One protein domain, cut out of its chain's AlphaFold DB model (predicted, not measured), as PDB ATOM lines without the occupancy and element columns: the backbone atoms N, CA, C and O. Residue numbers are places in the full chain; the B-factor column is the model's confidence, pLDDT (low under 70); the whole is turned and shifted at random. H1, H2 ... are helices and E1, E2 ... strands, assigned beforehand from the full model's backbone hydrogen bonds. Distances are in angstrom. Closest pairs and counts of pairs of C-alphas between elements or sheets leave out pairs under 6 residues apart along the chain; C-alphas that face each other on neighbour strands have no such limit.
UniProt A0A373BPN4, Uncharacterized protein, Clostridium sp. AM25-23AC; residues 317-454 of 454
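AT A GLANCE: This is residues 317 to 454 of the 454 residues of an uncharacterized protein of Clostridium sp. AM25-23AC (UniProt A0A373BPN4). A twisted antiparallel sheet of six strands makes the body, and a small sheet of three strands, E4 E5 E6, covers part of one of its faces, a sandwich of unequal sheets only partly face to face. The short helix H1 packs over the other face of the large sheet, with H2 touching it. The 138 printed residues hold two named helices and nine named strands, in the order H1 E1 H2 E2 E3 E4 E5 E6 E7 E8 E9, and the class is mixed, helices and strands. The large sheet runs E3 E2 E1 E7 E8 E9, and both sheets are antiparallel throughout. The whole is compact, with a radius of gyration of the C-alphas of 13.8 A and spans of 42 by 31 by 26 A.

HOW THE PARTS SIT: H1, residues 319 to 326, touches H2, residues 347 to 355, at a steep tilt of 39 degrees, the same way; their closest C-alphas are those of Ala 320 and Asp 349, 6.2 A apart. E1, residues 331 to 337, is the antiparallel neighbour of E2, residues 365 to 370, with N 335 and O 367 2.8 A apart. E2 and E3, residues 373 to 377, form a hairpin, with N 375 and O 368 2.8 A apart. E4, residues 385 to 390, E5, residues 396 to 401, and E6, residues 408 to 411, form a meander, each strand the antiparallel neighbour of the one before; N 386 and O 400 are 2.9 A apart, and N 401 and O 408 2.8 A. E7, residues 423 to 429, E8, residues 434 to 443, and E9, residues 449 to 453, form another meander, with N 425 and O 439 2.8 A apart and N 440 and O 452 2.9 A. E7 is also the antiparallel neighbour of E1, with N 332 and O 428 2.8 A apart. The two sheets form a sandwich, face to face, with their best planes 3 degrees apart; the closest C-alphas of E2 and E4 are those of Ile 366 and Ala 386, 7.3 A apart. H1 is on the large sheet at a height over the sheet of 8.2 A. In H2 every O i to N i+4 pair is within hydrogen-bond range, in H1 2 of 4.

IN THESE COORDINATES: C-alpha 319, where H1 begins, is at (-11.862, -12.055, 29.268). E8 is the longest strand, 28.3 A from first to last C-alpha; E1 measures 19.8 A, E7 19.5 A and H2 12.1 A. E9 ends with C-alpha 453 at (-18.678, -18.730, 33.949).

THE WHOLE: The two C-alphas farthest apart, those of Trp 393 and Asp 446, are 43.3 A apart. The printed part has no cut, and Asn 454 is the chain's last residue. The link from E6 to E7, 11 residues, is long. The mean pLDDT of the printed part is 92.8, and no printed residue is under 70.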
ATOM      1  N   LYS A 317     -12.695 -17.880  25.386       89.19
ATOM      2  CA  LYS A 317     -11.411 -18.378  25.910       89.19
ATOM      3  C   LYS A 317     -10.603 -17.323  26.652       89.19
ATOM      4  O   LYS A 317      -9.574 -17.645  27.244       89.19
ATOM      5  N   SER A 318     -11.028 -16.066  26.588       91.06
ATOM      6  CA  SER A 318     -10.392 -14.954  27.289       91.06
ATOM      7  C   SER A 318     -11.414 -13.926  27.749       91.06
ATOM      8  O   SER A 318     -12.500 -13.800  27.177       91.06
ATOM      9  N   LEU A 319     -11.034 -13.142  28.758       93.31
ATOM     10  CA  LEU A 319     -11.862 -12.055  29.268       93.31
ATOM     11  C   LEU A 319     -12.153 -11.004  28.183       93.31
ATOM     12  O   LEU A 319     -13.274 -10.519  28.075       93.31
ATOM     13  N   ALA A 320     -11.174 -10.688  27.332       93.25
ATOM     14  CA  ALA A 320     -11.345  -9.723  26.248       93.25
ATOM     15  C   ALA A 320     -12.295 -10.208  25.134       93.25
ATOM     16  O   ALA A 320     -12.990  -9.394  24.525       93.25
ATOM     17  N   GLU A 321     -12.324 -11.512  24.839       93.69
ATOM     18  CA  GLU A 321     -13.316 -12.105  23.931       93.69
ATOM     19  C   GLU A 321     -14.714 -12.021  24.548       93.69
ATOM     20  O   GLU A 321     -15.641 -11.514  23.917       93.69
ATOM     21  N   TRP A 322     -14.831 -12.428  25.812       94.81
ATOM     22  CA  TRP A 322     -16.080 -12.398  26.561       94.81
ATOM     23  C   TRP A 322     -16.660 -10.977  26.680       94.81
ATOM     24  O   TRP A 322     -17.843 -10.759  26.413       94.81
ATOM     25  N   GLN A 323     -15.819  -9.977  26.972       94.69
ATOM     26  CA  GLN A 323     -16.234  -8.577  27.106       94.69
ATOM     27  C   GLN A 323     -16.878  -8.019  25.831       94.69
ATOM     28  O   GLN A 323     -17.806  -7.213  25.906       94.69
ATOM     29  N   LYS A 324     -16.411  -8.433  24.648       94.12
ATOM     30  CA  LYS A 324     -16.987  -7.974  23.373       94.12
ATOM     31  C   LYS A 324     -18.417  -8.465  23.177       94.12
ATOM     32  O   LYS A 324     -19.211  -7.750  22.579       94.12
ATOM     33  N   LEU A 325     -18.732  -9.656  23.681       94.06
ATOM     34  CA  LEU A 325     -20.063 -10.255  23.575       94.06
ATOM     35  C   LEU A 325     -21.067  -9.561  24.499       94.06
ATOM     36  O   LEU A 325     -22.228  -9.399  24.137       94.06
ATOM     37  N   VAL A 326     -20.622  -9.141  25.686       92.62
ATOM     38  CA  VAL A 326     -21.507  -8.577  26.717       92.62
ATOM     39  C   VAL A 326     -21.590  -7.046  26.709       92.62
ATOM     40  O   VAL A 326     -22.475  -6.481  27.342       92.62
ATOM     41  N   SER A 327     -20.729  -6.356  25.952       90.88
ATOM     42  CA  SER A 327     -20.809  -4.902  25.699       90.88
ATOM     43  C   SER A 327     -21.982  -4.498  24.785       90.88
ATOM     44  O   SER A 327     -21.923  -3.482  24.099       90.88
ATOM     45  N   ASP A 328     -23.047  -5.293  24.748       93.19
ATOM     46  CA  ASP A 328     -24.237  -5.080  23.935       93.19
ATOM     47  C   ASP A 328     -25.399  -4.609  24.826       93.19
ATOM     48  O   ASP A 328     -25.519  -5.037  25.973       93.19
ATOM     49  N   ASN A 329     -26.270  -3.726  24.325       92.94
ATOM     50  CA  ASN A 329     -27.392  -3.175  25.102       92.94
ATOM     51  C   ASN A 329     -28.401  -4.239  25.572       92.94
ATOM     52  O   ASN A 329     -29.184  -3.972  26.491       92.94
ATOM     53  N   ARG A 330     -28.369  -5.446  24.993       95.31
ATOM     54  CA  ARG A 330     -29.111  -6.613  25.490       95.31
ATOM     55  C   ARG A 330     -28.683  -7.025  26.899       95.31
ATOM     56  O   ARG A 330     -29.478  -7.649  27.591       95.31
ATOM     57  N   PHE A 331     -27.490  -6.643  27.355       96.62
ATOM     58  CA  PHE A 331     -26.963  -7.054  28.652       96.62
ATOM     59  C   PHE A 331     -26.668  -5.878  29.583       96.62
ATOM     60  O   PHE A 331     -26.235  -4.796  29.171       96.62
ATOM     61  N   THR A 332     -26.889  -6.125  30.870       97.94
ATOM     62  CA  THR A 332     -26.400  -5.298  31.970       97.94
ATOM     63  C   THR A 332     -25.541  -6.159  32.890       97.94
ATOM     64  O   THR A 332     -25.906  -7.287  33.218       97.94
ATOM     65  N   LEU A 333     -24.394  -5.629  33.300       98.00
ATOM     66  CA  LEU A 333     -23.486  -6.250  34.252       98.00
ATOM     67  C   LEU A 333     -23.596  -5.562  35.606       98.00
ATOM     68  O   LEU A 333     -23.523  -4.335  35.673       98.00
ATOM     69  N   ILE A 334     -23.681  -6.352  36.673       98.25
ATOM     70  CA  ILE A 334     -23.388  -5.891  38.033       98.25
ATOM     71  C   ILE A 334     -22.028  -6.460  38.420       98.25
ATOM     72  O   ILE A 334     -21.900  -7.673  38.575       98.25
ATOM     73  N   VAL A 335     -21.030  -5.593  38.577       97.50
ATOM     74  CA  VAL A 335     -19.671  -5.968  38.984       97.50
ATOM     75  C   VAL A 335     -19.457  -5.558  40.435       97.50
ATOM     76  O   VAL A 335     -19.620  -4.382  40.762       97.50
ATOM     77  N   ALA A 336     -19.078  -6.497  41.301       97.00
ATOM     78  CA  ALA A 336     -18.843  -6.210  42.711       97.00
ATOM     79  C   ALA A 336     -17.707  -7.030  43.336       97.00
ATOM     80  O   ALA A 336     -17.477  -8.192  42.986       97.00
ATOM     81  N   GLY A 337     -17.041  -6.428  44.319       95.31
ATOM     82  CA  GLY A 337     -16.011  -7.073  45.126       95.31
ATOM     83  C   GLY A 337     -15.701  -6.295  46.399       95.31
ATOM     84  O   GLY A 337     -15.958  -5.094  46.495       95.31
ATOM     85  N   THR A 338     -15.176  -7.013  47.392       93.19
ATOM     86  CA  THR A 338     -14.908  -6.506  48.750       93.19
ATOM     87  C   THR A 338     -13.419  -6.381  49.081       93.19
ATOM     88  O   THR A 338     -13.082  -5.958  50.189       93.19
ATOM     89  N   GLN A 339     -12.538  -6.769  48.154       87.44
ATOM     90  CA  GLN A 339     -11.086  -6.765  48.324       87.44
ATOM     91  C   GLN A 339     -10.389  -6.044  47.172       87.44
ATOM     92  O   GLN A 339     -10.922  -5.976  46.061       87.44
ATOM     93  N   GLU A 340      -9.170  -5.574  47.447       86.81
ATOM     94  CA  GLU A 340      -8.279  -5.023  46.431       86.81
ATOM     95  C   GLU A 340      -8.068  -6.005  45.278       86.81
ATOM     96  O   GLU A 340      -7.952  -7.220  45.459       86.81
ATOM     97  N   ILE A 341      -8.024  -5.456  44.069       85.69
ATOM     98  CA  ILE A 341      -7.863  -6.242  42.855       85.69
ATOM     99  C   ILE A 341      -6.378  -6.507  42.640       85.69
ATOM    100  O   ILE A 341      -5.605  -5.585  42.376       85.69
ATOM    101  N   GLN A 342      -5.983  -7.781  42.651       89.00
ATOM    102  CA  GLN A 342      -4.691  -8.158  42.091       89.00
ATOM    103  C   GLN A 342      -4.694  -7.826  40.593       89.00
ATOM    104  O   GLN A 342      -5.472  -8.383  39.820       89.00
ATOM    105  N   TRP A 343      -3.859  -6.869  40.192       91.06
ATOM    106  CA  TRP A 343      -3.894  -6.328  38.837       91.06
ATOM    107  C   TRP A 343      -3.225  -7.289  37.836       91.06
ATOM    108  O   TRP A 343      -2.109  -7.741  38.099       91.06
ATOM    109  N   PRO A 344      -3.864  -7.615  36.696       93.00
ATOM    110  CA  PRO A 344      -3.322  -8.584  35.744       93.00
ATOM    111  C   PRO A 344      -2.115  -8.036  34.975       93.00
ATOM    112  O   PRO A 344      -2.028  -6.838  34.720       93.00
ATOM    113  N   GLU A 345      -1.207  -8.908  34.530       92.62
ATOM    114  CA  GLU A 345      -0.055  -8.519  33.694       92.62
ATOM    115  C   GLU A 345      -0.441  -8.307  32.223       92.62
ATOM    116  O   GLU A 345       0.148  -7.485  31.517       92.62
ATOM    117  N   ASN A 346      -1.447  -9.042  31.741       92.56
ATOM    118  CA  ASN A 346      -1.877  -8.967  30.352       92.56
ATOM    119  C   ASN A 346      -2.622  -7.652  30.064       92.56
ATOM    120  O   ASN A 346      -3.683  -7.383  30.624       92.56
ATOM    121  N   VAL A 347      -2.111  -6.862  29.117       93.12
ATOM    122  CA  VAL A 347      -2.673  -5.549  28.741       93.12
ATOM    123  C   VAL A 347      -4.131  -5.629  28.265       93.12
ATOM    124  O   VAL A 347      -4.900  -4.696  28.493       93.12
ATOM    125  N   ALA A 348      -4.538  -6.717  27.605       93.44
ATOM    126  CA  ALA A 348      -5.918  -6.872  27.146       93.44
ATOM    127  C   ALA A 348      -6.886  -7.051  28.324       93.44
ATOM    128  O   ALA A 348      -7.971  -6.476  28.302       93.44
ATOM    129  N   ASP A 349      -6.471  -7.780  29.359       94.19
ATOM    130  CA  ASP A 349      -7.273  -7.978  30.566       94.19
ATOM    131  C   ASP A 349      -7.324  -6.704  31.419       94.19
ATOM    132  O   ASP A 349      -8.399  -6.313  31.876       94.19
ATOM    133  N   GLN A 350      -6.196  -5.990  31.552       94.75
ATOM    134  CA  GLN A 350      -6.158  -4.673  32.204       94.75
ATOM    135  C   GLN A 350      -7.154  -3.707  31.561       94.75
ATOM    136  O   GLN A 350      -7.872  -2.995  32.262       94.75
ATOM    137  N   ARG A 351      -7.228  -3.707  30.224       95.06
ATOM    138  CA  ARG A 351      -8.157  -2.856  29.485       95.06
ATOM    139  C   ARG A 351      -9.611  -3.177  29.813       95.06
ATOM    140  O   ARG A 351     -10.372  -2.244  30.021       95.06
ATOM    141  N   VAL A 352      -9.989  -4.454  29.917       95.31
ATOM    142  CA  VAL A 352     -11.363  -4.825  30.302       95.31
ATOM    143  C   VAL A 352     -11.696  -4.312  31.703       95.31
ATOM    144  O   VAL A 352     -12.744  -3.700  31.893       95.31
ATOM    145  N   LEU A 353     -10.796  -4.493  32.675       94.56
ATOM    146  CA  LEU A 353     -11.011  -3.985  34.034       94.56
ATOM    147  C   LEU A 353     -11.121  -2.453  34.059       94.56
ATOM    148  O   LEU A 353     -11.988  -1.906  34.739       94.56
ATOM    149  N   SER A 354     -10.293  -1.753  33.280       94.62
ATOM    150  CA  SER A 354     -10.379  -0.294  33.130       94.62
ATOM    151  C   SER A 354     -11.661   0.165  32.432       94.62
ATOM    152  O   SER A 354     -12.235   1.169  32.846       94.62
ATOM    153  N   ASP A 355     -12.152  -0.568  31.429       94.81
ATOM    154  CA  ASP A 355     -13.433  -0.288  30.764       94.81
ATOM    155  C   ASP A 355     -14.613  -0.458  31.747       94.81
ATOM    156  O   ASP A 355     -15.621   0.238  31.645       94.81
ATOM    157  N   TRP A 356     -14.469  -1.312  32.769       95.00
ATOM    158  CA  TRP A 356     -15.402  -1.403  33.902       95.00
ATOM    159  C   TRP A 356     -15.185  -0.324  34.972       95.00
ATOM    160  O   TRP A 356     -15.902  -0.275  35.970       95.00
ATOM    161  N   GLY A 357     -14.208   0.562  34.787       94.44
ATOM    162  CA  GLY A 357     -13.857   1.605  35.745       94.44
ATOM    163  C   GLY A 357     -13.224   1.055  37.023       94.44
ATOM    164  O   GLY A 357     -13.432   1.635  38.090       94.44
ATOM    165  N   LEU A 358     -12.530  -0.081  36.940       93.81
ATOM    166  CA  LEU A 358     -11.729  -0.647  38.023       93.81
ATOM    167  C   LEU A 358     -10.262  -0.239  37.870       93.81
ATOM    168  O   LEU A 358      -9.767  -0.006  36.766       93.81
ATOM    169  N   THR A 359      -9.573  -0.175  39.002       91.06
ATOM    170  CA  THR A 359      -8.169   0.228  39.135       91.06
ATOM    171  C   THR A 359      -7.462  -0.674  40.148       91.06
ATOM    172  O   THR A 359      -8.115  -1.388  40.911       91.06
ATOM    173  N   SER A 360      -6.128  -0.654  40.184       86.62
ATOM    174  CA  SER A 360      -5.340  -1.489  41.108       86.62
ATOM    175  C   SER A 360      -5.560  -1.162  42.590       86.62
ATOM    176  O   SER A 360      -5.294  -1.999  43.440       86.62
ATOM    177  N   ASP A 361      -6.029   0.045  42.906       84.31
ATOM    178  CA  ASP A 361      -6.363   0.524  44.254       84.31
ATOM    179  C   ASP A 361      -7.858   0.371  44.600       84.31
ATOM    180  O   ASP A 361      -8.309   0.803  45.660       84.31
ATOM    181  N   SER A 362      -8.654  -0.252  43.724       81.56
ATOM    182  CA  SER A 362     -10.072  -0.506  43.983       81.56
ATOM    183  C   SER A 362     -10.245  -1.544  45.100       81.56
ATOM    184  O   SER A 362     -10.171  -2.740  44.838       81.56
ATOM    185  N   GLY A 363     -10.506  -1.095  46.334       85.81
ATOM    186  CA  GLY A 363     -10.715  -1.970  47.498       85.81
ATOM    187  C   GLY A 363     -12.129  -2.555  47.603       85.81
ATOM    188  O   GLY A 363     -12.306  -3.766  47.655       85.81
ATOM    189  N   ARG A 364     -13.161  -1.704  47.630       93.31
ATOM    190  CA  ARG A 364     -14.575  -2.120  47.624       93.31
ATOM    191  C   ARG A 364     -15.283  -1.427  46.481       93.31
ATOM    192  O   ARG A 364     -15.385  -0.202  46.463       93.31
ATOM    193  N   TYR A 365     -15.750  -2.196  45.511       95.56
ATOM    194  CA  TYR A 365     -16.249  -1.639  44.261       95.56
ATOM    195  C   TYR A 365     -17.614  -2.199  43.903       95.56
ATOM    196  O   TYR A 365     -17.886  -3.386  44.071       95.56
ATOM    197  N   ILE A 366     -18.445  -1.313  43.363       97.44
ATOM    198  CA  ILE A 366     -19.728  -1.626  42.744       97.44
ATOM    199  C   ILE A 366     -19.779  -0.911  41.395       97.44
ATOM    200  O   ILE A 366     -19.545   0.300  41.315       97.44
ATOM    201  N   ARG A 367     -20.090  -1.643  40.325       97.19
ATOM    202  CA  ARG A 367     -20.365  -1.086  38.996       97.19
ATOM    203  C   ARG A 367     -21.650  -1.671  38.448       97.19
ATOM    204  O   ARG A 367     -21.873  -2.874  38.550       97.19
ATOM    205  N   VAL A 368     -22.442  -0.824  37.805       97.81
ATOM    206  CA  VAL A 368     -23.560  -1.260  36.964       97.81
ATOM    207  C   VAL A 368     -23.284  -0.767  35.556       97.81
ATOM    208  O   VAL A 368     -23.117   0.435  35.350       97.81
ATOM    209  N   ILE A 369     -23.169  -1.688  34.603       97.94
ATOM    210  CA  ILE A 369     -22.678  -1.409  33.250       97.94
ATOM    211  C   ILE A 369     -23.696  -1.925  32.242       97.94
ATOM    212  O   ILE A 369     -23.948  -3.122  32.198       97.94
ATOM    213  N   LYS A 370     -24.260  -1.051  31.408       96.50
ATOM    214  CA  LYS A 370     -25.253  -1.409  30.380       96.50
ATOM    215  C   LYS A 370     -24.685  -1.101  29.003       96.50
ATOM    216  O   LYS A 370     -24.295   0.036  28.759       96.50
ATOM    217  N   GLY A 371     -24.606  -2.106  28.125       92.06
ATOM    218  CA  GLY A 371     -24.045  -1.930  26.778       92.06
ATOM    219  C   GLY A 371     -22.618  -1.373  26.759       92.06
ATOM    220  O   GLY A 371     -22.273  -0.577  25.892       92.06
ATOM    221  N   GLY A 372     -21.805  -1.728  27.761       90.81
ATOM    222  CA  GLY A 372     -20.442  -1.212  27.931       90.81
ATOM    223  C   GLY A 372     -20.339   0.184  28.562       90.81
ATOM    224  O   GLY A 372     -19.233   0.648  28.810       90.81
ATOM    225  N   GLU A 373     -21.454   0.848  28.871       95.44
ATOM    226  CA  GLU A 373     -21.461   2.156  29.531       95.44
ATOM    227  C   GLU A 373     -21.719   2.016  31.039       95.44
ATOM    228  O   GLU A 373     -22.693   1.386  31.459       95.44
ATOM    229  N   ILE A 374     -20.867   2.627  31.866       96.69
ATOM    230  CA  ILE A 374     -21.013   2.632  33.329       96.69
ATOM    231  C   ILE A 374     -22.193   3.536  33.718       96.69
ATOM    232  O   ILE A 374     -22.105   4.758  33.636       96.69
ATOM    233  N   LYS A 375     -23.288   2.928  34.179       96.12
ATOM    234  CA  LYS A 375     -24.489   3.617  34.679       96.12
ATOM    235  C   LYS A 375     -24.396   3.961  36.162       96.12
ATOM    236  O   LYS A 375     -24.970   4.956  36.588       96.12
ATOM    237  N   TYR A 376     -23.642   3.176  36.926       96.81
ATOM    238  CA  TYR A 376     -23.356   3.451  38.330       96.81
ATOM    239  C   TYR A 376     -21.920   3.062  38.690       96.81
ATOM    240  O   TYR A 376     -21.406   2.044  38.221       96.81
ATOM    241  N   THR A 377     -21.288   3.870  39.543       96.12
ATOM    242  CA  THR A 377     -19.973   3.605  40.129       96.12
ATOM    243  C   THR A 377     -19.869   4.234  41.510       96.12
ATOM    244  O   THR A 377     -20.154   5.419  41.665       96.12
ATOM    245  N   ASN A 378     -19.387   3.461  42.481       94.50
ATOM    246  CA  ASN A 378     -19.084   3.955  43.824       94.50
ATOM    247  C   ASN A 378     -17.670   4.562  43.959       94.50
ATOM    248  O   ASN A 378     -17.219   4.866  45.058       94.50
ATOM    249  N   ALA A 379     -16.931   4.732  42.855       89.44
ATOM    250  CA  ALA A 379     -15.577   5.297  42.888       89.44
ATOM    251  C   ALA A 379     -15.532   6.788  43.275       89.44
ATOM    252  O   ALA A 379     -14.455   7.322  43.515       89.44
ATOM    253  N   LYS A 380     -16.676   7.485  43.247       82.06
ATOM    254  CA  LYS A 380     -16.748   8.936  43.483       82.06
ATOM    255  C   LYS A 380     -17.172   9.298  44.900       82.06
ATOM    256  O   LYS A 380     -16.722  10.310  45.420       82.06
ATOM    257  N   ASP A 381     -18.084   8.523  45.463       86.69
ATOM    258  CA  ASP A 381     -18.757   8.789  46.733       86.69
ATOM    259  C   ASP A 381     -18.399   7.766  47.818       86.69
ATOM    260  O   ASP A 381     -18.815   7.940  48.960       86.69
ATOM    261  N   GLU A 382     -17.632   6.725  47.468       86.06
ATOM    262  CA  GLU A 382     -17.238   5.620  48.351       86.06
ATOM    263  C   GLU A 382     -18.441   4.901  48.985       86.06
ATOM    264  O   GLU A 382     -18.329   4.268  50.037       86.06
ATOM    265  N   ALA A 383     -19.606   4.963  48.327       93.50
ATOM    266  CA  ALA A 383     -20.799   4.271  48.783       93.50
ATOM    267  C   ALA A 383     -20.553   2.752  48.838       93.50
ATOM    268  O   ALA A 383     -19.993   2.143  47.918       93.50
ATOM    269  N   LEU A 384     -20.982   2.123  49.931       95.75
ATOM    270  CA  LEU A 384     -20.866   0.673  50.121       95.75
ATOM    271  C   LEU A 384     -22.105  -0.085  49.641       95.75
ATOM    272  O   LEU A 384     -22.113  -1.317  49.661       95.75
ATOM    273  N   THR A 385     -23.136   0.634  49.202       96.88
ATOM    274  CA  THR A 385     -24.373   0.064  48.683       96.88
ATOM    275  C   THR A 385     -24.812   0.768  47.406       96.88
ATOM    276  O   THR A 385     -24.496   1.936  47.177       96.88
ATOM    277  N   ALA A 386     -25.538   0.040  46.563       97.12
ATOM    278  CA  ALA A 386     -26.168   0.565  45.362       97.12
ATOM    279  C   ALA A 386     -27.503  -0.135  45.133       97.12
ATOM    280  O   ALA A 386     -27.611  -1.346  45.321       97.12
ATOM    281  N   GLU A 387     -28.493   0.613  44.675       97.19
ATOM    282  CA  GLU A 387     -29.803   0.079  44.332       97.19
ATOM    283  C   GLU A 387     -30.357   0.761  43.086       97.19
ATOM    284  O   GLU A 387     -29.955   1.865  42.712       97.19
ATOM    285  N   GLY A 388     -31.277   0.076  42.421       96.94
ATOM    286  CA  GLY A 388     -31.960   0.601  41.254       96.94
ATOM    287  C   GLY A 388     -32.749  -0.483  40.546       96.94
ATOM    288  O   GLY A 388     -33.127  -1.491  41.142       96.94
ATOM    289  N   VAL A 389     -32.983  -0.271  39.256       97.19
ATOM    290  CA  VAL A 389     -33.794  -1.154  38.418       97.19
ATOM    291  C   VAL A 389     -33.086  -1.490  37.109       97.19
ATOM    292  O   VAL A 389     -32.287  -0.703  36.599       97.19
ATOM    293  N   LEU A 390     -33.357  -2.690  36.599       96.31
ATOM    294  CA  LEU A 390     -32.826  -3.250  35.358       96.31
ATOM    295  C   LEU A 390     -33.957  -3.630  34.395       96.31
ATOM    296  O   LEU A 390     -35.124  -3.740  34.779       96.31
ATOM    297  N   GLY A 391     -33.574  -3.931  33.152       94.06
ATOM    298  CA  GLY A 391     -34.475  -4.406  32.105       94.06
ATOM    299  C   GLY A 391     -34.876  -3.327  31.111       94.06
ATOM    300  O   GLY A 391     -34.530  -2.158  31.243       94.06
ATOM    301  N   ILE A 392     -35.593  -3.734  30.067       91.62
ATOM    302  CA  ILE A 392     -36.198  -2.799  29.106       91.62
ATOM    303  C   ILE A 392     -37.406  -2.046  29.689       91.62
ATOM    304  O   ILE A 392     -37.812  -1.032  29.128       91.62
ATOM    305  N   TRP A 393     -37.962  -2.535  30.804       89.50
ATOM    306  CA  TRP A 393     -39.105  -1.943  31.509       89.50
ATOM    307  C   TRP A 393     -38.749  -1.360  32.876       89.50
ATOM    308  O   TRP A 393     -39.666  -0.941  33.578       89.50
ATOM    309  N   ASP A 394     -37.466  -1.367  33.255       91.69
ATOM    310  CA  ASP A 394     -36.990  -0.852  34.544       91.69
ATOM    311  C   ASP A 394     -37.780  -1.421  35.743       91.69
ATOM    312  O   ASP A 394     -38.185  -0.711  36.659       91.69
ATOM    313  N   ASP A 395     -38.032  -2.731  35.718       91.12
ATOM    314  CA  ASP A 395     -38.960  -3.426  36.616       91.12
ATOM    315  C   ASP A 395     -38.331  -4.599  37.377       91.12
ATOM    316  O   ASP A 395     -39.033  -5.319  38.087       91.12
ATOM    317  N   THR A 396     -37.026  -4.812  37.216       95.19
ATOM    318  CA  THR A 396     -36.262  -5.773  38.014       95.19
ATOM    319  C   THR A 396     -35.385  -5.003  38.980       95.19
ATOM    320  O   THR A 396     -34.407  -4.389  38.554       95.19
ATOM    321  N   SER A 397     -35.732  -5.005  40.266       97.06
ATOM    322  CA  SER A 397     -34.929  -4.323  41.277       97.06
ATOM    323  C   SER A 397     -33.597  -5.040  41.462       97.06
ATOM    324  O   SER A 397     -33.523  -6.270  41.416       97.06
ATOM    325  N   TYR A 398     -32.539  -4.269  41.678       98.06
ATOM    326  CA  TYR A 398     -31.266  -4.792  42.146       98.06
ATOM    327  C   TYR A 398     -30.842  -4.065  43.413       98.06
ATOM    328  O   TYR A 398     -31.071  -2.863  43.561       98.06
ATOM    329  N   HIS A 399     -30.173  -4.791  44.296       97.88
ATOM    330  CA  HIS A 399     -29.445  -4.212  45.412       97.88
ATOM    331  C   HIS A 399     -28.072  -4.871  45.509       97.88
ATOM    332  O   HIS A 399     -27.929  -6.086  45.375       97.88
ATOM    333  N   VAL A 400     -27.048  -4.053  45.723       97.81
ATOM    334  CA  VAL A 400     -25.675  -4.487  45.946       97.81
ATOM    335  C   VAL A 400     -25.204  -3.900  47.261       97.81
ATOM    336  O   VAL A 400     -25.276  -2.690  47.445       97.81
ATOM    337  N   SER A 401     -24.663  -4.735  48.142       96.69
ATOM    338  CA  SER A 401     -23.922  -4.310  49.327       96.69
ATOM    339  C   SER A 401     -22.535  -4.933  49.309       96.69
ATOM    340  O   SER A 401     -22.370  -6.146  49.175       96.69
ATOM    341  N   VAL A 402     -21.521  -4.090  49.470       96.06
ATOM    342  CA  VAL A 402     -20.134  -4.494  49.712       96.06
ATOM    343  C   VAL A 402     -19.711  -4.134  51.132       96.06
ATOM    344  O   VAL A 402     -18.529  -3.942  51.367       96.06
ATOM    345  N   GLU A 403     -20.641  -4.016  52.087       92.81
ATOM    346  CA  GLU A 403     -20.347  -3.734  53.506       92.81
ATOM    347  C   GLU A 403     -19.791  -4.961  54.241       92.81
ATOM    348  O   GLU A 403     -18.907  -4.853  55.096       92.81
ATOM    349  N   ASN A 404     -20.271  -6.142  53.866       86.75
ATOM    350  CA  ASN A 404     -19.874  -7.412  54.463       86.75
ATOM    351  C   ASN A 404     -18.510  -7.895  53.936       86.75
ATOM    352  O   ASN A 404     -17.894  -7.277  53.070       86.75
ATOM    353  N   GLU A 405     -18.023  -9.029  54.453       84.69
ATOM    354  CA  GLU A 405     -16.792  -9.657  53.944       84.69
ATOM    355  C   GLU A 405     -16.927 -10.148  52.494       84.69
ATOM    356  O   GLU A 405     -15.927 -10.249  51.782       84.69
ATOM    357  N   PHE A 406     -18.148 -10.443  52.046       89.19
ATOM    358  CA  PHE A 406     -18.473 -10.850  50.681       89.19
ATOM    359  C   PHE A 406     -19.521  -9.902  50.077       89.19
ATOM    360  O   PHE A 406     -20.368  -9.397  50.821       89.19
ATOM    361  N   PRO A 407     -19.504  -9.665  48.751       94.38
ATOM    362  CA  PRO A 407     -20.546  -8.884  48.099       94.38
ATOM    363  C   PRO A 407     -21.902  -9.574  48.231       94.38
ATOM    364  O   PRO A 407     -22.035 -10.751  47.903       94.38
ATOM    365  N   VAL A 408     -22.923  -8.848  48.657       96.56
ATOM    366  CA  VAL A 408     -24.315  -9.293  48.598       96.56
ATOM    367  C   VAL A 408     -24.942  -8.636  47.382       96.56
ATOM    368  O   VAL A 408     -24.992  -7.413  47.311       96.56
ATOM    369  N   ILE A 409     -25.396  -9.436  46.420       97.00
ATOM    370  CA  ILE A 409     -26.131  -8.953  45.246       97.00
ATOM    371  C   ILE A 409     -27.498  -9.620  45.263       97.00
ATOM    372  O   ILE A 409     -27.567 -10.846  45.345       97.00
ATOM    373  N   THR A 410     -28.572  -8.844  45.175       96.75
ATOM    374  CA  THR A 410     -29.936  -9.354  45.020       96.75
ATOM    375  C   THR A 410     -30.567  -8.828  43.737       96.75
ATOM    376  O   THR A 410     -30.288  -7.707  43.312       96.75
ATOM    377  N   LEU A 411     -31.413  -9.654  43.120       96.56
ATOM    378  CA  LEU A 411     -32.304  -9.286  42.020       96.56
ATOM    379  C   LEU A 411     -33.729  -9.674  42.422       96.56
ATOM    380  O   LEU A 411     -33.952 -10.852  42.696       96.56
ATOM    381  N   ASN A 412     -34.672  -8.726  42.487       93.31
ATOM    382  CA  ASN A 412     -36.029  -8.954  43.018       93.31
ATOM    383  C   ASN A 412     -36.016  -9.763  44.333       93.31
ATOM    384  O   ASN A 412     -36.669 -10.797  44.450       93.31
ATOM    385  N   ASP A 413     -35.181  -9.336  45.285       90.88
ATOM    386  CA  ASP A 413     -34.960  -9.976  46.594       90.88
ATOM    387  C   ASP A 413     -34.337 -11.385  46.568       90.88
ATOM    388  O   ASP A 413     -34.011 -11.946  47.616       90.88
ATOM    389  N   GLN A 414     -34.071 -11.952  45.390       94.00
ATOM    390  CA  GLN A 414     -33.328 -13.197  45.262       94.00
ATOM    391  C   GLN A 414     -31.826 -12.915  45.361       94.00
ATOM    392  O   GLN A 414     -31.259 -12.226  44.515       94.00
ATOM    393  N   GLN A 415     -31.158 -13.468  46.375       94.81
ATOM    394  CA  GLN A 415     -29.711 -13.326  46.544       94.81
ATOM    395  C   GLN A 415     -28.931 -14.190  45.548       94.81
ATOM    396  O   GLN A 415     -29.195 -15.382  45.378       94.81
ATOM    397  N   MET A 416     -27.941 -13.578  44.906       94.12
ATOM    398  CA  MET A 416     -27.025 -14.216  43.969       94.12
ATOM    399  C   MET A 416     -25.829 -14.828  44.704       94.12
ATOM    400  O   MET A 416     -25.393 -14.329  45.744       94.12
ATOM    401  N   LEU A 417     -25.270 -15.900  44.139       90.38
ATOM    402  CA  LEU A 417     -24.035 -16.499  44.642       90.38
ATOM    403  C   LEU A 417     -22.839 -15.608  44.303       90.38
ATOM    404  O   LEU A 417     -22.653 -15.221  43.149       90.38
ATOM    405  N   THR A 418     -22.015 -15.332  45.308       92.50
ATOM    406  CA  THR A 418     -20.810 -14.507  45.195       92.50
ATOM    407  C   THR A 418     -19.642 -15.147  45.943       92.50
ATOM    408  O   THR A 418     -19.820 -15.974  46.839       92.50
ATOM    409  N   ASP A 419     -18.427 -14.764  45.564       91.31
ATOM    410  CA  ASP A 419     -17.177 -15.185  46.186       91.31
ATOM    411  C   ASP A 419     -16.443 -13.965  46.751       91.31
ATOM    412  O   ASP A 419     -16.243 -12.959  46.066       91.31
ATOM    413  N   LYS A 420     -16.023 -14.055  48.014       87.94
ATOM    414  CA  LYS A 420     -15.348 -12.965  48.731       87.94
ATOM    415  C   LYS A 420     -13.965 -12.611  48.179       87.94
ATOM    416  O   LYS A 420     -13.460 -11.536  48.475       87.94
ATOM    417  N   THR A 421     -13.323 -13.538  47.471       86.12
ATOM    418  CA  THR A 421     -11.938 -13.412  46.984       86.12
ATOM    419  C   THR A 421     -11.853 -13.058  45.504       86.12
ATOM    420  O   THR A 421     -10.757 -12.941  44.960       86.12
ATOM    421  N   LYS A 422     -12.997 -12.912  44.832       92.00
ATOM    422  CA  LYS A 422     -13.073 -12.757  43.379       92.00
ATOM    423  C   LYS A 422     -13.805 -11.484  42.997       92.00
ATOM    424  O   LYS A 422     -14.628 -10.971  43.753       92.00
ATOM    425  N   ILE A 423     -13.549 -11.025  41.776       94.25
ATOM    426  CA  ILE A 423     -14.442 -10.076  41.113       94.25
ATOM    427  C   ILE A 423     -15.695 -10.859  40.720       94.25
ATOM    428  O   ILE A 423     -15.598 -11.853  39.998       94.25
ATOM    429  N   ASN A 424     -16.860 -10.429  41.200       96.31
ATOM    430  CA  ASN A 424     -18.146 -11.048  40.887       96.31
ATOM    431  C   ASN A 424     -18.853 -10.227  39.820       96.31
ATOM    432  O   ASN A 424     -18.985  -9.016  39.974       96.31
ATOM    433  N   VAL A 425     -19.333 -10.880  38.768       97.00
ATOM    434  CA  VAL A 425     -20.068 -10.244  37.677       97.00
ATOM    435  C   VAL A 425     -21.379 -10.991  37.472       97.00
ATOM    436  O   VAL A 425     -21.386 -12.141  37.038       97.00
ATOM    437  N   ILE A 426     -22.500 -10.347  37.776       97.44
ATOM    438  CA  ILE A 426     -23.834 -10.866  37.456       97.44
ATOM    439  C   ILE A 426     -24.235 -10.355  36.079       97.44
ATOM    440  O   ILE A 426     -24.101  -9.163  35.800       97.44
ATOM    441  N   ILE A 427     -24.720 -11.259  35.229       96.75
ATOM    442  CA  ILE A 427     -25.088 -10.964  33.847       96.75
ATOM    443  C   ILE A 427     -26.608 -10.993  33.743       96.75
ATOM    444  O   ILE A 427     -27.246 -12.041  33.889       96.75
ATOM    445  N   PHE A 428     -27.182  -9.831  33.474       97.25
ATOM    446  CA  PHE A 428     -28.614  -9.640  33.331       97.25
ATOM    447  C   PHE A 428     -28.971  -9.391  31.866       97.25
ATOM    448  O   PHE A 428     -28.377  -8.530  31.220       97.25
ATOM    449  N   GLU A 429     -29.941 -10.132  31.335       96.25
ATOM    450  CA  GLU A 429     -30.478  -9.932  29.991       96.25
ATOM    451  C   GLU A 429     -31.695  -9.007  30.062       96.25
ATOM    452  O   GLU A 429     -32.688  -9.305  30.729       96.25
ATOM    453  N   ASN A 430     -31.595  -7.856  29.400       95.88
ATOM    454  CA  ASN A 430     -32.529  -6.752  29.565       95.88
ATOM    455  C   ASN A 430     -33.905  -7.011  28.931       95.88
ATOM    456  O   ASN A 430     -34.897  -6.526  29.471       95.88
ATOM    457  N   ASN A 431     -33.988  -7.737  27.812       95.06
ATOM    458  CA  ASN A 431     -35.238  -7.963  27.076       95.06
ATOM    459  C   ASN A 431     -36.129  -9.007  27.756       95.06
ATOM    460  O   ASN A 431     -37.321  -8.788  27.952       95.06
ATOM    461  N   TYR A 432     -35.535 -10.132  28.144       94.62
ATOM    462  CA  TYR A 432     -36.166 -11.223  28.879       94.62
ATOM    463  C   TYR A 432     -36.245 -10.945  30.383       94.62
ATOM    464  O   TYR A 432     -36.923 -11.687  31.085       94.62
ATOM    465  N   ARG A 433     -35.579  -9.886  30.866       93.50
ATOM    466  CA  ARG A 433     -35.576  -9.431  32.267       93.50
ATOM    467  C   ARG A 433     -35.158 -10.524  33.248       93.50
ATOM    468  O   ARG A 433     -35.804 -10.752  34.266       93.50
ATOM    469  N   LYS A 434     -34.072 -11.226  32.926       93.75
ATOM    470  CA  LYS A 434     -33.600 -12.359  33.730       93.75
ATOM    471  C   LYS A 434     -32.089 -12.389  33.851       93.75
ATOM    472  O   LYS A 434     -31.364 -12.017  32.928       93.75
ATOM    473  N   MET A 435     -31.616 -12.906  34.980       94.31
ATOM    474  CA  MET A 435     -30.233 -13.348  35.093       94.31
ATOM    475  C   MET A 435     -30.010 -14.528  34.142       94.31
ATOM    476  O   MET A 435     -30.801 -15.471  34.113       94.31
ATOM    477  N   ILE A 436     -28.929 -14.472  33.373       94.31
ATOM    478  CA  ILE A 436     -28.564 -15.514  32.399       94.31
ATOM    479  C   ILE A 436     -27.268 -16.246  32.751       94.31
ATOM    480  O   ILE A 436     -26.979 -17.285  32.161       94.31
ATOM    481  N   GLY A 437     -26.510 -15.725  33.714       93.38
ATOM    482  CA  GLY A 437     -25.311 -16.359  34.246       93.38
ATOM    483  C   GLY A 437     -24.530 -15.427  35.163       93.38
ATOM    484  O   GLY A 437     -24.887 -14.256  35.349       93.38
ATOM    485  N   SER A 438     -23.446 -15.947  35.724       93.81
ATOM    486  CA  SER A 438     -22.449 -15.146  36.428       93.81
ATOM    487  C   SER A 438     -21.043 -15.454  35.932       93.81
ATOM    488  O   SER A 438     -20.737 -16.552  35.474       93.81
ATOM    489  N   LEU A 439     -20.168 -14.460  36.020       94.44
ATOM    490  CA  LEU A 439     -18.747 -14.599  35.764       94.44
ATOM    491  C   LEU A 439     -17.998 -14.249  37.050       94.44
ATOM    492  O   LEU A 439     -18.234 -13.208  37.657       94.44
ATOM    493  N   THR A 440     -17.079 -15.116  37.462       93.50
ATOM    494  CA  THR A 440     -16.108 -14.788  38.512       93.50
ATOM    495  C   THR A 440     -14.719 -14.690  37.910       93.50
ATOM    496  O   THR A 440     -14.366 -15.489  37.038       93.50
ATOM    497  N   LEU A 441     -13.948 -13.702  38.363       92.94
ATOM    498  CA  LEU A 441     -12.579 -13.488  37.912       92.94
ATOM    499  C   LEU A 441     -11.608 -13.563  39.086       92.94
ATOM    500  O   LEU A 441     -11.837 -12.964  40.141       92.94
ATOM    501  N   THR A 442     -10.503 -14.264  38.868       90.19
ATOM    502  CA  THR A 442      -9.355 -14.315  39.776       90.19
ATOM    503  C   THR A 442      -8.093 -14.043  38.974       90.19
ATOM    504  O   THR A 442      -7.976 -14.490  37.836       90.19
ATOM    505  N   VAL A 443      -7.148 -13.309  39.552       86.38
ATOM    506  CA  VAL A 443      -5.805 -13.165  38.987       86.38
ATOM    507  C   VAL A 443      -4.885 -14.056  39.801       86.38
ATOM    508  O   VAL A 443      -4.846 -13.936  41.022       86.38
ATOM    509  N   ASN A 444      -4.222 -15.005  39.149       84.06
ATOM    510  CA  ASN A 444      -3.328 -15.932  39.836       84.06
ATOM    511  C   ASN A 444      -1.955 -15.290  40.123       84.06
ATOM    512  O   ASN A 444      -1.687 -14.159  39.717       84.06
ATOM    513  N   GLU A 445      -1.079 -16.001  40.837       81.06
ATOM    514  CA  GLU A 445       0.250 -15.500  41.237       81.06
ATOM    515  C   GLU A 445       1.135 -15.088  40.046       81.06
ATOM    516  O   GLU A 445       1.955 -14.185  40.189       81.06
ATOM    517  N   ASP A 446       0.912 -15.670  38.862       81.19
ATOM    518  CA  ASP A 446       1.609 -15.335  37.612       81.19
ATOM    519  C   ASP A 446       0.959 -14.148  36.861       81.19
ATOM    520  O   ASP A 446       1.239 -13.914  35.685       81.19
ATOM    521  N   GLY A 447       0.020 -13.429  37.489       80.69
ATOM    522  CA  GLY A 447      -0.643 -12.264  36.898       80.69
ATOM    523  C   GLY A 447      -1.628 -12.593  35.770       80.69
ATOM    524  O   GLY A 447      -2.048 -11.693  35.034       80.69
ATOM    525  N   LYS A 448      -2.010 -13.868  35.614       87.00
ATOM    526  CA  LYS A 448      -2.946 -14.336  34.588       87.00
ATOM    527  C   LYS A 448      -4.379 -14.325  35.119       87.00
ATOM    528  O   LYS A 448      -4.646 -14.829  36.208       87.00
ATOM    529  N   VAL A 449      -5.309 -13.800  34.317       89.94
ATOM    530  CA  VAL A 449      -6.743 -13.851  34.628       89.94
ATOM    531  C   VAL A 449      -7.303 -15.243  34.354       89.94
ATOM    532  O   VAL A 449      -7.173 -15.790  33.257       89.94
ATOM    533  N   GLU A 450      -7.983 -15.786  35.352       90.00
ATOM    534  CA  GLU A 450      -8.807 -16.981  35.266       90.00
ATOM    535  C   GLU A 450     -10.276 -16.571  35.364       90.00
ATOM    536  O   GLU A 450     -10.692 -15.897  36.309       90.00
ATOM    537  N   ILE A 451     -11.055 -16.964  34.355       90.38
ATOM    538  CA  ILE A 451     -12.491 -16.703  34.273       90.38
ATOM    539  C   ILE A 451     -13.259 -17.997  34.537       90.38
ATOM    540  O   ILE A 451     -12.934 -19.046  33.985       90.38
ATOM    541  N   SER A 452     -14.297 -17.921  35.368       89.19
ATOM    542  CA  SER A 452     -15.244 -19.016  35.577       89.19
ATOM    543  C   SER A 452     -16.654 -18.501  35.344       89.19
ATOM    544  O   SER A 452     -17.148 -17.682  36.121       89.19
ATOM    545  N   TYR A 453     -17.281 -18.992  34.277       88.25
ATOM    546  CA  TYR A 453     -18.678 -18.730  33.949       88.25
ATOM    547  C   TYR A 453     -19.562 -19.804  34.590       88.25
ATOM    548  O   TYR A 453     -19.277 -20.992  34.422       88.25
ATOM    549  N   ASN A 454     -20.620 -19.396  35.290       81.94
ATOM    550  CA  ASN A 454     -21.605 -20.284  35.911       81.94
ATOM    551  C   ASN A 454     -23.017 -20.004  35.399       81.94
ATOM    552  O   ASN A 454     -23.372 -18.810  35.242       81.94
TER     553      ASN A 454